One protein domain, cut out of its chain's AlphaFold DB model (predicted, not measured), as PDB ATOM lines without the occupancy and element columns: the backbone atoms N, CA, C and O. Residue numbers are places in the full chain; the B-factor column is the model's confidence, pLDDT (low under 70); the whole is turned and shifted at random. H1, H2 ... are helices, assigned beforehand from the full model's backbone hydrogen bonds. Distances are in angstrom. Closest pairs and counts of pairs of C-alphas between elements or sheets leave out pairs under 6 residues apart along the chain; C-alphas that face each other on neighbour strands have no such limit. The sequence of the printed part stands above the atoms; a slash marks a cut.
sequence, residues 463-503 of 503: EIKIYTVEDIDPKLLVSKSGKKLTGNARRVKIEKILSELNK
ATOM      1  N   GLU A 463     160.641 -93.174 261.060       54.59
ATOM      2  CA  GLU A 463     160.893 -93.591 259.684       54.59
ATOM      3  C   GLU A 463     160.049 -92.695 258.773       54.59
ATOM      4  O   GLU A 463     158.815 -92.735 258.777       54.59
ATOM      5  N   ILE A 464     160.724 -91.838 258.012       54.69
ATOM      6  CA  ILE A 464     160.111 -91.079 256.929       54.69
ATOM      7  C   ILE A 464     159.647 -92.119 255.911       54.69
ATOM      8  O   ILE A 464     160.458 -92.698 255.187       54.69
ATOM      9  N   LYS A 465     158.344 -92.399 255.871       57.59
ATOM     10  CA  LYS A 465     157.777 -93.261 254.839       57.59
ATOM     11  C   LYS A 465     157.844 -92.502 253.515       57.59
ATOM     12  O   LYS A 465     157.063 -91.585 253.288       57.59
ATOM     13  N   ILE A 466     158.808 -92.857 252.668       61.81
ATOM     14  CA  ILE A 466     158.955 -92.277 251.332       61.81
ATOM     15  C   ILE A 466     157.886 -92.906 250.437       61.81
ATOM     16  O   ILE A 466     157.966 -94.083 250.095       61.81
ATOM     17  N   TYR A 467     156.881 -92.119 250.068       66.44
ATOM     18  CA  TYR A 467     155.844 -92.517 249.127       66.44
ATOM     19  C   TYR A 467     156.437 -92.657 247.723       66.44
ATOM     20  O   TYR A 467     157.172 -91.783 247.249       66.44
ATOM     21  N   THR A 468     156.099 -93.752 247.050       75.44
ATOM     22  CA  THR A 468     156.502 -94.049 245.674       75.44
ATOM     23  C   THR A 468     155.301 -93.965 244.729       75.44
ATOM     24  O   THR A 468     154.167 -93.717 245.138       75.44
ATOM     25  N   VAL A 469     155.525 -94.138 243.424       72.19
ATOM     26  CA  VAL A 469     154.471 -94.009 242.400       72.19
ATOM     27  C   VAL A 469     153.312 -94.998 242.613       72.19
ATOM     28  O   VAL A 469     152.185 -94.718 242.204       72.19
ATOM     29  N   GLU A 470     153.582 -96.134 243.252       73.88
ATOM     30  CA  GLU A 470     152.619 -97.207 243.531       73.88
ATOM     31  C   GLU A 470     151.633 -96.847 244.651       73.88
ATOM     32  O   GLU A 470     150.519 -97.365 244.673       73.88
ATOM     33  N   ASP A 471     151.998 -95.891 245.511       74.00
ATOM     34  CA  ASP A 471     151.177 -95.422 246.632       74.00
ATOM     35  C   ASP A 471     150.167 -94.329 246.227       74.00
ATOM     36  O   ASP A 471     149.350 -93.883 247.036       74.00
ATOM     37  N   ILE A 472     150.207 -93.868 244.971       76.69
ATOM     38  CA  ILE A 472     149.336 -92.800 244.466       76.69
ATOM     39  C   ILE A 472     147.997 -93.388 244.016       76.69
ATOM     40  O   ILE A 472     147.948 -94.179 243.071       76.69
ATOM     41  N   ASP A 473     146.892 -92.920 244.612       78.50
ATOM     42  CA  ASP A 473     145.537 -93.317 244.204       78.50
ATOM     43  C   ASP A 473     145.341 -93.091 242.685       78.50
ATOM     44  O   ASP A 473     145.422 -91.950 242.202       78.50
ATOM     45  N   PRO A 474     145.038 -94.148 241.901       73.94
ATOM     46  CA  PRO A 474     144.827 -94.056 240.459       73.94
ATOM     47  C   PRO A 474     143.768 -93.031 240.040       73.94
ATOM     48  O   PRO A 474     143.833 -92.512 238.921       73.94
ATOM     49  N   LYS A 475     142.808 -92.708 240.919       76.88
ATOM     50  CA  LYS A 475     141.774 -91.691 240.677       76.88
ATOM     51  C   LYS A 475     142.342 -90.277 240.574       76.88
ATOM     52  O   LYS A 475     141.732 -89.434 239.925       76.88
ATOM     53  N   LEU A 476     143.511 -90.006 241.151       74.12
ATOM     54  CA  LEU A 476     144.179 -88.699 241.068       74.12
ATOM     55  C   LEU A 476     144.940 -88.508 239.744       74.12
ATOM     56  O   LEU A 476     145.281 -87.382 239.363       74.12
ATOM     57  N   LEU A 477     145.152 -89.597 238.999       77.88
ATOM     58  CA  LEU A 477     145.863 -89.634 237.719       77.88
ATOM     59  C   LEU A 477     144.909 -89.581 236.513       77.88
ATOM     60  O   LEU A 477     145.162 -90.181 235.464       77.88
ATOM     61  N   VAL A 478     143.820 -88.824 236.651       76.44
ATOM     62  CA  VAL A 478     142.848 -88.549 235.585       76.44
ATOM     63  C   VAL A 478     142.829 -87.063 235.211       76.44
ATOM     64  O   VAL A 478     143.214 -86.180 235.989       76.44
ATOM     65  N   SER A 479     142.426 -86.776 233.974       70.00
ATOM     66  CA  SER A 479     142.207 -85.422 233.471       70.00
ATOM     67  C   SER A 479     140.975 -84.790 234.128       70.00
ATOM     68  O   SER A 479     140.137 -85.479 234.707       70.00
ATOM     69  N   LYS A 480     140.794 -83.472 233.970       68.44
ATOM     70  CA  LYS A 480     139.572 -82.770 234.418       68.44
ATOM     71  C   LYS A 480     138.280 -83.310 233.776       68.44
ATOM     72  O   LYS A 480     137.203 -83.059 234.293       68.44
ATOM     73  N   SER A 481     138.395 -84.053 232.673       69.12
ATOM     74  CA  SER A 481     137.297 -84.740 231.983       69.12
ATOM     75  C   SER A 481     137.158 -86.225 232.360       69.12
ATOM     76  O   SER A 481     136.420 -86.952 231.702       69.12
ATOM     77  N   GLY A 482     137.883 -86.697 233.382       70.00
ATOM     78  CA  GLY A 482     137.783 -88.060 233.918       70.00
ATOM     79  C   GLY A 482     138.544 -89.140 233.138       70.00
ATOM     80  O   GLY A 482     138.482 -90.310 233.506       70.00
ATOM     81  N   LYS A 483     139.290 -88.788 232.081       75.19
ATOM     82  CA  LYS A 483     140.081 -89.755 231.296       75.19
ATOM     83  C   LYS A 483     141.450 -90.002 231.934       75.19
ATOM     84  O   LYS A 483     142.097 -89.069 232.403       75.19
ATOM     85  N   LYS A 484     141.917 -91.254 231.917       77.50
ATOM     86  CA  LYS A 484     143.219 -91.662 232.474       77.50
ATOM     87  C   LYS A 484     144.364 -90.931 231.765       77.50
ATOM     88  O   LYS A 484     144.443 -90.952 230.538       77.50
ATOM     89  N   LEU A 485     145.242 -90.284 232.530       78.06
ATOM     90  CA  LEU A 485     146.398 -89.574 231.983       78.06
ATOM     91  C   LEU A 485     147.468 -90.574 231.522       78.06
ATOM     92  O   LEU A 485     147.711 -91.586 232.183       78.06
ATOM     93  N   THR A 486     148.142 -90.279 230.411       75.12
ATOM     94  CA  THR A 486     149.235 -91.092 229.846       75.12
ATOM     95  C   THR A 486     150.423 -90.208 229.445       75.12
ATOM     96  O   THR A 486     150.297 -88.987 229.332       75.12
ATOM     97  N   GLY A 487     151.607 -90.813 229.284       77.19
ATOM     98  CA  GLY A 487     152.822 -90.114 228.845       77.19
ATOM     99  C   GLY A 487     153.269 -88.981 229.781       77.19
ATOM    100  O   GLY A 487     153.173 -89.090 231.006       77.19
ATOM    101  N   ASN A 488     153.751 -87.878 229.200       77.75
ATOM    102  CA  ASN A 488     154.380 -86.777 229.942       77.75
ATOM    103  C   ASN A 488     153.431 -86.095 230.943       77.75
ATOM    104  O   ASN A 488     153.833 -85.761 232.054       77.75
ATOM    105  N   ALA A 489     152.149 -85.955 230.594       75.19
ATOM    106  CA  ALA A 489     151.150 -85.335 231.466       75.19
ATOM    107  C   ALA A 489     150.888 -86.151 232.744       75.19
ATOM    108  O   ALA A 489     150.621 -85.581 233.803       75.19
ATOM    109  N   ARG A 490     150.987 -87.487 232.666       81.38
ATOM    110  CA  ARG A 490     150.899 -88.359 233.844       81.38
ATOM    111  C   ARG A 490     152.136 -88.202 234.727       81.38
ATOM    112  O   ARG A 490     152.002 -88.113 235.942       81.38
ATOM    113  N   ARG A 491     153.315 -88.138 234.108       79.62
ATOM    114  CA  ARG A 491     154.610 -88.070 234.793       79.62
ATOM    115  C   ARG A 491     154.753 -86.801 235.641       79.62
ATOM    116  O   ARG A 491     154.994 -86.904 236.835       79.62
ATOM    117  N   VAL A 492     154.440 -85.638 235.068       82.50
ATOM    118  CA  VAL A 492     154.477 -84.344 235.782       82.50
ATOM    119  C   VAL A 492     153.502 -84.315 236.964       82.50
ATOM    120  O   VAL A 492     153.791 -83.748 238.016       82.50
ATOM    121  N   LYS A 493     152.325 -84.938 236.816       80.94
ATOM    122  CA  LYS A 493     151.324 -84.968 237.887       80.94
ATOM    123  C   LYS A 493     151.706 -85.921 239.023       80.94
ATOM    124  O   LYS A 493     151.459 -85.589 240.175       80.94
ATOM    125  N   ILE A 494     152.340 -87.049 238.702       83.69
ATOM    126  CA  ILE A 494     152.951 -87.956 239.685       83.69
ATOM    127  C   ILE A 494     154.049 -87.226 240.465       83.69
ATOM    128  O   ILE A 494     154.010 -87.219 241.690       83.69
ATOM    129  N   GLU A 495     154.978 -86.566 239.770       83.25
ATOM    130  CA  GLU A 495     156.093 -85.841 240.397       83.25
ATOM    131  C   GLU A 495     155.595 -84.750 241.352       83.25
ATOM    132  O   GLU A 495     156.073 -84.650 242.481       83.25
ATOM    133  N   LYS A 496     154.568 -83.991 240.948       82.00
ATOM    134  CA  LYS A 496     153.949 -82.986 241.817       82.00
ATOM    135  C   LYS A 496     153.337 -83.600 243.083       82.00
ATOM    136  O   LYS A 496     153.600 -83.102 244.172       82.00
ATOM    137  N   ILE A 497     152.556 -84.674 242.950       81.12
ATOM    138  CA  ILE A 497     151.896 -85.327 244.093       81.12
ATOM    139  C   ILE A 497     152.935 -85.915 245.056       81.12
ATOM    140  O   ILE A 497     152.838 -85.700 246.260       81.12
ATOM    141  N   LEU A 498     153.971 -86.585 244.542       80.19
ATOM    142  CA  LEU A 498     155.045 -87.123 245.383       80.19
ATOM    143  C   LEU A 498     155.837 -86.022 246.091       80.19
ATOM    144  O   LEU A 498     156.196 -86.193 247.251       80.19
ATOM    145  N   SER A 499     156.066 -84.878 245.439       78.12
ATOM    146  CA  SER A 499     156.736 -83.732 246.070       78.12
ATOM    147  C   SER A 499     155.934 -83.101 247.215       78.12
ATOM    148  O   SER A 499     156.511 -82.448 248.079       78.12
ATOM    149  N   GLU A 500     154.609 -83.260 247.210       77.19
ATOM    150  CA  GLU A 500     153.727 -82.767 248.270       77.19
ATOM    151  C   GLU A 500     153.583 -83.797 249.402       77.19
ATOM    152  O   GLU A 500     153.486 -83.400 250.557       77.19
ATOM    153  N   LEU A 501     153.608 -85.099 249.087       73.12
ATOM    154  CA  LEU A 501     153.493 -86.188 250.068       73.12
ATOM    155  C   LEU A 501     154.801 -86.498 250.816       73.12
ATOM    156  O   LEU A 501     154.741 -86.949 251.954       73.12
ATOM    157  N   ASN A 502     155.961 -86.265 250.194       74.75
ATOM    158  CA  ASN A 502     157.290 -86.519 250.777       74.75
ATOM    159  C   ASN A 502     157.972 -85.248 251.328       74.75
ATOM    160  O   ASN A 502     159.199 -85.211 251.444       74.75
ATOM    161  N   LYS A 503     157.198 -84.192 251.593       61.72
ATOM    162  CA  LYS A 503     157.638 -82.941 252.229       61.72
ATOM    163  C   LYS A 503     157.539 -83.047 253.742       61.72
ATOM    164  O   LYS A 503     158.427 -82.472 254.407       61.72
TER     165      LYS A 503
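This is residues 463 to 503 of the 503 residues of the protein "Initiator RepB protein" of Fusobacterium sp. CM1 (UniProt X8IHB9). One longer helix, H2, runs back alongside a winding stretch, residues 463 to 486, which holds one short helical turn, H1. The outline is a rod of 37 by 17 by 14 A. The printed part has 41 residues with two named helices, H1 then H2, and no named strand; the class is all helix, though only 19 residues are in named elements. It is only just loose, close to compact, with a radius of gyration of the C-alphas of 10.9 A.

H2, residues 487 to 501, is 21.6 A long, from C-alpha 487 at (152.822, -90.114, 228.845) to C-alpha 501 at (153.493, -86.188, 250.068). H1, residues 474 to 477, is 5.3 A long and begins at C-alpha 474 at (144.827, -94.056, 240.459).

H2 and H1 only just touch, with 3 pairs of C-alphas within 8 A. The closest C-alphas, of Leu 477 and Arg 490, are 6.5 A apart. H2 touches H1 with residues 490 to 494 alone. In H2, 10 of 11 O i to N i+4 pairs are within hydrogen-bond range; H1 is too short for such a pair.

The C-alphas farthest apart, of Glu 463 and Ser 481, are 37.4 A apart. The printed part has no cut, and the link from H1 to H2 is short. The pLDDT is under 70 at residues 463 to 467, 480 to 481 and 503.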